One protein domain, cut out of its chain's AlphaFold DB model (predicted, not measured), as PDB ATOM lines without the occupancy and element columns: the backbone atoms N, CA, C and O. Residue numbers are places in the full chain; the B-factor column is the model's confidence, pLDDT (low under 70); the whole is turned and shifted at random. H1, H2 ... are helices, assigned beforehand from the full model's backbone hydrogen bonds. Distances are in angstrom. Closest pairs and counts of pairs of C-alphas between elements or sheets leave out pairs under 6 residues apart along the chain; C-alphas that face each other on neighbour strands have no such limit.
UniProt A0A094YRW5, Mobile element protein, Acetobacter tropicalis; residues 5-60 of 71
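What this domain is: This is residues 5 to 60 of the 71 residues of the protein "Mobile element protein" of Acetobacter tropicalis (UniProt A0A094YRW5). A small compact head of three helices, H1, H2 and H3, packed on one another, has a single long arm: residues 39 to 60 stick out from it, and most of that arm is the helix H4, which packs on no other helix. The head is well formed, with H2 crossing H1 steeply and the short H3 packed on both, while the arm makes the length of the whole. The printed part has 56 residues with four named helices, in the order H1, H2, H3, H4, and no named strand; the class is all helix. The whole is extended, with a radius of gyration of the C-alphas of 16.2 A and spans of 48 by 18 by 16 A.

Where its parts are: H1 is residues 5 to 18, 19.6 A from first to last C-alpha, and begins with C-alpha 5 at (114.214, 149.786, 125.427). After a tight link of 3 residues, H2 is residues 22 to 29, 10.6 A long from first to last C-alpha. Another tight link of 3 residues leads to H3, residues 33 to 37, 6.1 A from first to last C-alpha, which ends with C-alpha 37 at (118.312, 138.267, 125.267). A tight link of 5 residues then leads to H4, residues 43 to 59, the longest helix, with 17 residues and 24.3 A from first to last C-alpha. Its C-alpha 43 is at (111.236, 142.939, 138.416) and its C-alpha 59 at (115.938, 161.025, 153.885).

How they stand to each other: H1 and H2 touch, and their closest C-alphas, those of Ala 11 and Ala 25, are 5.1 A apart. Their lines stand at a steep tilt of 53 degrees, and they run opposite ways. H1 touches H3 with residues 8 to 12 alone; the closest C-alphas are those of Arg 8 and Phe 36, 5.8 A apart. H2 also touches H3, with the C-alphas of Cys 26 and Glu 33 closest, at 6.1 A. H4 is apart from H1, from H2 and from H3. In H1, H2, H3 and H4 every pair of backbone O of residue i and N of residue i+4 is within hydrogen-bond range.

The domain as a whole: The outline is a rod, and the two C-alphas farthest apart, those of Gly 19 and His 60, are 50.0 A from each other. Residues 39 to 60 stand free, of which 43 to 59 belong to H4. Without them the body has 34 residues, spans 19 by 16 by 15 A and has a radius of gyration of 8.0 A. The printed part has no cut, and its three links between helices are tight. The mean pLDDT of the printed part is 90.8, that of H4 is 88, and no printed residue is under 70.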
ATOM      1  N   VAL A   5     115.374 150.636 125.109       79.31
ATOM      2  CA  VAL A   5     114.214 149.786 125.427       79.31
ATOM      3  C   VAL A   5     113.242 149.667 124.248       79.31
ATOM      4  O   VAL A   5     112.867 148.558 123.887       79.31
ATOM      5  N   GLN A   6     112.930 150.780 123.577       87.44
ATOM      6  CA  GLN A   6     111.989 150.806 122.449       87.44
ATOM      7  C   GLN A   6     112.517 150.009 121.249       87.44
ATOM      8  O   GLN A   6     111.763 149.340 120.553       87.44
ATOM      9  N   ARG A   7     113.831 150.056 120.992       91.19
ATOM     10  CA  ARG A   7     114.449 149.272 119.907       91.19
ATOM     11  C   ARG A   7     114.411 147.774 120.198       91.19
ATOM     12  O   ARG A   7     114.202 146.984 119.284       91.19
ATOM     13  N   ARG A   8     114.594 147.388 121.465       92.00
ATOM     14  CA  ARG A   8     114.469 145.993 121.899       92.00
ATOM     15  C   ARG A   8     113.046 145.477 121.715       92.00
ATOM     16  O   ARG A   8     112.882 144.365 121.235       92.00
ATOM     17  N   GLU A   9     112.043 146.269 122.080       93.00
ATOM     18  CA  GLU A   9     110.628 145.908 121.908       93.00
ATOM     19  C   GLU A   9     110.297 145.641 120.440       93.00
ATOM     20  O   GLU A   9     109.812 144.559 120.126       93.00
ATOM     21  N   LEU A  10     110.688 146.546 119.537       94.56
ATOM     22  CA  LEU A  10     110.493 146.362 118.094       94.56
ATOM     23  C   LEU A  10     111.217 145.118 117.553       94.56
ATOM     24  O   LEU A  10     110.692 144.411 116.698       94.56
ATOM     25  N   ALA A  11     112.414 144.815 118.065       94.81
ATOM     26  CA  ALA A  11     113.133 143.602 117.684       94.81
ATOM     27  C   ALA A  11     112.415 142.327 118.150       94.81
ATOM     28  O   ALA A  11     112.365 141.351 117.405       94.81
ATOM     29  N   VAL A  12     111.858 142.326 119.365       94.44
ATOM     30  CA  VAL A  12     111.063 141.202 119.892       94.44
ATOM     31  C   VAL A  12     109.786 141.023 119.075       94.44
ATOM     32  O   VAL A  12     109.467 139.896 118.700       94.44
ATOM     33  N   GLU A  13     109.104 142.121 118.754       95.31
ATOM     34  CA  GLU A  13     107.903 142.122 117.920       95.31
ATOM     35  C   GLU A  13     108.201 141.567 116.522       95.31
ATOM     36  O   GLU A  13     107.500 140.676 116.053       95.31
ATOM     37  N   ALA A  14     109.298 141.993 115.891       95.75
ATOM     38  CA  ALA A  14     109.662 141.498 114.570       95.75
ATOM     39  C   ALA A  14     109.927 139.985 114.555       95.75
ATOM     40  O   ALA A  14     109.464 139.288 113.653       95.75
ATOM     41  N   VAL A  15     110.632 139.457 115.561       96.56
ATOM     42  CA  VAL A  15     110.854 138.007 115.688       96.56
ATOM     43  C   VAL A  15     109.524 137.269 115.886       96.56
ATOM     44  O   VAL A  15     109.311 136.231 115.262       96.56
ATOM     45  N   ALA A  16     108.619 137.806 116.710       96.56
ATOM     46  CA  ALA A  16     107.341 137.168 117.029       96.56
ATOM     47  C   ALA A  16     106.325 137.209 115.873       96.56
ATOM     48  O   ALA A  16     105.664 136.208 115.611       96.56
ATOM     49  N   HIS A  17     106.205 138.343 115.178       96.75
ATOM     50  CA  HIS A  17     105.183 138.567 114.148       96.75
ATOM     51  C   HIS A  17     105.657 138.240 112.731       96.75
ATOM     52  O   HIS A  17     104.846 137.854 111.892       96.75
ATOM     53  N   HIS A  18     106.954 138.386 112.447       93.88
ATOM     54  CA  HIS A  18     107.510 138.166 111.108       93.88
ATOM     55  C   HIS A  18     108.409 136.927 111.017       93.88
ATOM     56  O   HIS A  18     108.900 136.622 109.934       93.88
ATOM     57  N   GLY A  19     108.658 136.222 112.129       94.00
ATOM     58  CA  GLY A  19     109.469 134.999 112.140       94.00
ATOM     59  C   GLY A  19     110.929 135.212 111.726       94.00
ATOM     60  O   GLY A  19     111.614 134.263 111.343       94.00
ATOM     61  N   VAL A  20     111.421 136.456 111.764       96.44
ATOM     62  CA  VAL A  20     112.810 136.765 111.414       96.44
ATOM     63  C   VAL A  20     113.767 136.233 112.475       96.44
ATOM     64  O   VAL A  20     113.437 136.142 113.658       96.44
ATOM     65  N   SER A  21     114.998 135.917 112.073       96.88
ATOM     66  CA  SER A  21     116.022 135.500 113.032       96.88
ATOM     67  C   SER A  21     116.396 136.642 113.982       96.88
ATOM     68  O   SER A  21     116.387 137.818 113.609       96.88
ATOM     69  N   ILE A  22     116.805 136.293 115.205       95.25
ATOM     70  CA  ILE A  22     117.273 137.263 116.210       95.25
ATOM     71  C   ILE A  22     118.408 138.127 115.645       95.25
ATOM     72  O   ILE A  22     118.395 139.344 115.814       95.25
ATOM     73  N   ALA A  23     119.353 137.518 114.924       96.69
ATOM     74  CA  ALA A  23     120.468 138.223 114.296       96.69
ATOM     75  C   ALA A  23     120.001 139.244 113.240       96.69
ATOM     76  O   ALA A  23     120.571 140.331 113.118       96.69
ATOM     77  N   LEU A  24     118.957 138.922 112.467       96.75
ATOM     78  CA  LEU A  24     118.376 139.853 111.503       96.75
ATOM     79  C   LEU A  24     117.650 141.004 112.210       96.75
ATOM     80  O   LEU A  24     117.932 142.162 111.909       96.75
ATOM     81  N   ALA A  25     116.805 140.707 113.200       96.31
ATOM     82  CA  ALA A  25     116.113 141.728 113.987       96.31
ATOM     83  C   ALA A  25     117.103 142.683 114.684       96.31
ATOM     84  O   ALA A  25     116.968 143.902 114.596       96.31
ATOM     85  N   CYS A  26     118.157 142.147 115.302       95.12
ATOM     86  CA  CYS A  26     119.186 142.942 115.973       95.12
ATOM     87  C   CYS A  26     119.893 143.917 115.018       95.12
ATOM     88  O   CYS A  26     120.105 145.077 115.376       95.12
ATOM     89  N   ARG A  27     120.194 143.487 113.783       95.69
ATOM     90  CA  ARG A  27     120.782 144.354 112.748       95.69
ATOM     91  C   ARG A  27     119.820 145.444 112.280       95.69
ATOM     92  O   ARG A  27     120.240 146.590 112.165       95.69
ATOM     93  N   ILE A  28     118.545 145.110 112.065       95.00
ATOM     94  CA  ILE A  28     117.514 146.071 111.632       95.00
ATOM     95  C   ILE A  28     117.327 147.180 112.675       95.00
ATOM     96  O   ILE A  28     117.275 148.359 112.331       95.00
ATOM     97  N   PHE A  29     117.254 146.817 113.958       92.94
ATOM     98  CA  PHE A  29     116.972 147.769 115.036       92.94
ATOM     99  C   PHE A  29     118.223 148.355 115.701       92.94
ATOM    100  O   PHE A  29     118.101 149.203 116.589       92.94
ATOM    101  N   GLY A  30     119.422 147.947 115.272       93.81
ATOM    102  CA  GLY A  30     120.694 148.462 115.779       93.81
ATOM    103  C   GLY A  30     120.912 148.165 117.263       93.81
ATOM    104  O   GLY A  30     121.312 149.055 118.018       93.81
ATOM    105  N   ILE A  31     120.604 146.939 117.692       93.81
ATOM    106  CA  ILE A  31     120.846 146.450 119.058       93.81
ATOM    107  C   ILE A  31     121.764 145.228 119.028       93.81
ATOM    108  O   ILE A  31     121.822 144.506 118.036       93.81
ATOM    109  N   SER A  32     122.475 144.969 120.124       93.69
ATOM    110  CA  SER A  32     123.222 143.722 120.282       93.69
ATOM    111  C   SER A  32     122.285 142.563 120.624       93.69
ATOM    112  O   SER A  32     121.253 142.744 121.277       93.69
ATOM    113  N   GLU A  33     122.681 141.337 120.287       94.19
ATOM    114  CA  GLU A  33     121.905 140.163 120.701       94.19
ATOM    115  C   GLU A  33     121.868 139.990 122.228       94.19
ATOM    116  O   GLU A  33     120.921 139.425 122.772       94.19
ATOM    117  N   THR A  34     122.876 140.498 122.947       93.06
ATOM    118  CA  THR A  34     122.871 140.539 124.416       93.06
ATOM    119  C   THR A  34     121.753 141.436 124.948       93.06
ATOM    120  O   THR A  34     121.064 141.048 125.887       93.06
ATOM    121  N   CYS A  35     121.502 142.587 124.310       91.19
ATOM    122  CA  CYS A  35     120.372 143.457 124.635       91.19
ATOM    123  C   CYS A  35     119.031 142.763 124.352       91.19
ATOM    124  O   CYS A  35     118.120 142.836 125.176       91.19
ATOM    125  N   PHE A  36     118.930 142.039 123.231       92.81
ATOM    126  CA  PHE A  36     117.739 141.257 122.886       92.81
ATOM    127  C   PHE A  36     117.437 140.162 123.921       92.81
ATOM    128  O   PHE A  36     116.301 140.033 124.381       92.81
ATOM    129  N   ARG A  37     118.454 139.384 124.316       91.69
ATOM    130  CA  ARG A  37     118.312 138.267 125.267       91.69
ATOM    131  C   ARG A  37     118.149 138.719 126.718       91.69
ATOM    132  O   ARG A  37     117.728 137.917 127.550       91.69
ATOM    133  N   TYR A  38     118.471 139.972 127.038       89.38
ATOM    134  CA  TYR A  38     118.362 140.483 128.398       89.38
ATOM    135  C   TYR A  38     116.912 140.426 128.896       89.38
ATOM    136  O   TYR A  38     116.024 141.141 128.416       89.38
ATOM    137  N   ARG A  39     116.689 139.590 129.912       82.25
ATOM    138  CA  ARG A  39     115.456 139.528 130.693       82.25
ATOM    139  C   ARG A  39     115.754 140.043 132.102       82.25
ATOM    140  O   ARG A  39     116.638 139.480 132.749       82.25
ATOM    141  N   PRO A  40     115.051 141.082 132.587       79.12
ATOM    142  CA  PRO A  40     115.199 141.511 133.968       79.12
ATOM    143  C   PRO A  40     114.763 140.359 134.875       79.12
ATOM    144  O   PRO A  40     113.614 139.921 134.844       79.12
ATOM    145  N   ARG A  41     115.704 139.830 135.652       75.38
ATOM    146  CA  ARG A  41     115.400 138.860 136.701       75.38
ATOM    147  C   ARG A  41     114.901 139.676 137.895       75.38
ATOM    148  O   ARG A  41     115.567 140.632 138.275       75.38
ATOM    149  N   LEU A  42     113.741 139.308 138.444       74.12
ATOM    150  CA  LEU A  42     113.197 139.863 139.693       74.12
ATOM    151  C   LEU A  42     112.677 141.310 139.589       74.12
ATOM    152  O   LEU A  42     112.999 142.150 140.420       74.12
ATOM    153  N   ALA A  43     111.837 141.607 138.589       76.00
ATOM    154  CA  ALA A  43     111.236 142.939 138.416       76.00
ATOM    155  C   ALA A  43     110.599 143.488 139.710       76.00
ATOM    156  O   ALA A  43     110.942 144.586 140.121       76.00
ATOM    157  N   ALA A  44     109.801 142.685 140.424       82.88
ATOM    158  CA  ALA A  44     109.163 143.111 141.674       82.88
ATOM    159  C   ALA A  44     110.156 143.401 142.819       82.88
ATOM    160  O   ALA A  44     109.933 144.293 143.636       82.88
ATOM    161  N   GLU A  45     111.260 142.655 142.898       87.94
ATOM    162  CA  GLU A  45     112.307 142.929 143.885       87.94
ATOM    163  C   GLU A  45     113.076 144.194 143.515       87.94
ATOM    164  O   GLU A  45     113.321 145.033 144.377       87.94
ATOM    165  N   ASN A  46     113.378 144.374 142.229       87.56
ATOM    166  CA  ASN A  46     113.991 145.596 141.722       87.56
ATOM    167  C   ASN A  46     113.096 146.813 141.986       87.56
ATOM    168  O   ASN A  46     113.614 147.853 142.379       87.56
ATOM    169  N   ASP A  47     111.773 146.677 141.859       88.12
ATOM    170  CA  ASP A  47     110.814 147.736 142.189       88.12
ATOM    171  C   ASP A  47     110.840 148.060 143.689       88.12
ATOM    172  O   ASP A  47     110.875 149.230 144.081       88.12
ATOM    173  N   ARG A  48     110.903 147.035 144.552       92.19
ATOM    174  CA  ARG A  48     111.053 147.225 146.003       92.19
ATOM    175  C   ARG A  48     112.376 147.910 146.346       92.19
ATOM    176  O   ARG A  48     112.386 148.834 147.157       92.19
ATOM    177  N   ILE A  49     113.480 147.478 145.741       90.88
ATOM    178  CA  ILE A  49     114.802 148.087 145.921       90.88
ATOM    179  C   ILE A  49     114.772 149.542 145.445       90.88
ATOM    180  O   ILE A  49     115.242 150.421 146.163       90.88
ATOM    181  N   ALA A  50     114.167 149.823 144.289       90.94
ATOM    182  CA  ALA A  50     114.027 151.175 143.765       90.94
ATOM    183  C   ALA A  50     113.239 152.073 144.731       90.94
ATOM    184  O   ALA A  50     113.692 153.174 145.044       90.94
ATOM    185  N   ALA A  51     112.118 151.591 145.275       90.44
ATOM    186  CA  ALA A  51     111.343 152.329 146.271       90.44
ATOM    187  C   ALA A  51     112.162 152.629 147.542       90.44
ATOM    188  O   ALA A  51     112.128 153.753 148.049       90.44
ATOM    189  N   LEU A  52     112.945 151.658 148.027       93.25
ATOM    190  CA  LEU A  52     113.838 151.849 149.175       93.25
ATOM    191  C   LEU A  52     114.935 152.884 148.885       93.25
ATOM    192  O   LEU A  52     115.181 153.762 149.712       93.25
ATOM    193  N   LEU A  53     115.563 152.827 147.709       91.44
ATOM    194  CA  LEU A  53     116.584 153.794 147.291       91.44
ATOM    195  C   LEU A  53     116.008 155.212 147.172       91.44
ATOM    196  O   LEU A  53     116.639 156.180 147.605       91.44
ATOM    197  N   VAL A  54     114.790 155.352 146.650       89.62
ATOM    198  CA  VAL A  54     114.090 156.644 146.609       89.62
ATOM    199  C   VAL A  54     113.820 157.157 148.027       89.62
ATOM    200  O   VAL A  54     114.094 158.321 148.316       89.62
ATOM    201  N   GLY A  55     113.364 156.303 148.946       90.06
ATOM    202  CA  GLY A  55     113.177 156.683 150.350       90.06
ATOM    203  C   GLY A  55     114.480 157.139 151.023       90.06
ATOM    204  O   GLY A  55     114.512 158.175 151.686       90.06
ATOM    205  N   LEU A  56     115.580 156.417 150.793       91.31
ATOM    206  CA  LEU A  56     116.900 156.764 151.333       91.31
ATOM    207  C   LEU A  56     117.419 158.100 150.792       91.31
ATOM    208  O   LEU A  56     117.923 158.920 151.557       91.31
ATOM    209  N   THR A  57     117.260 158.354 149.493       87.25
ATOM    210  CA  THR A  57     117.683 159.628 148.885       87.25
ATOM    211  C   THR A  57     116.834 160.808 149.353       87.25
ATOM    212  O   THR A  57     117.357 161.911 149.526       87.25
ATOM    213  N   GLN A  58     115.549 160.586 149.646       83.94
ATOM    214  CA  GLN A  58     114.692 161.591 150.279       83.94
ATOM    215  C   GLN A  58     115.123 161.894 151.722       83.94
ATOM    216  O   GLN A  58     115.176 163.066 152.102       83.94
ATOM    217  N   ALA A  59     115.476 160.869 152.504       87.00
ATOM    218  CA  ALA A  59     115.938 161.025 153.885       87.00
ATOM    219  C   ALA A  59     117.332 161.676 153.978       87.00
ATOM    220  O   ALA A  59     117.592 162.480 154.875       87.00
ATOM    221  N   HIS A  60     118.223 161.386 153.025       85.00
ATOM    222  CA  HIS A  60     119.621 161.818 153.048       85.00
ATOM    223  C   HIS A  60     119.974 162.791 151.909       85.00
ATOM    224  O   HIS A  60     120.868 162.543 151.101       85.00
TER     225      HIS A  60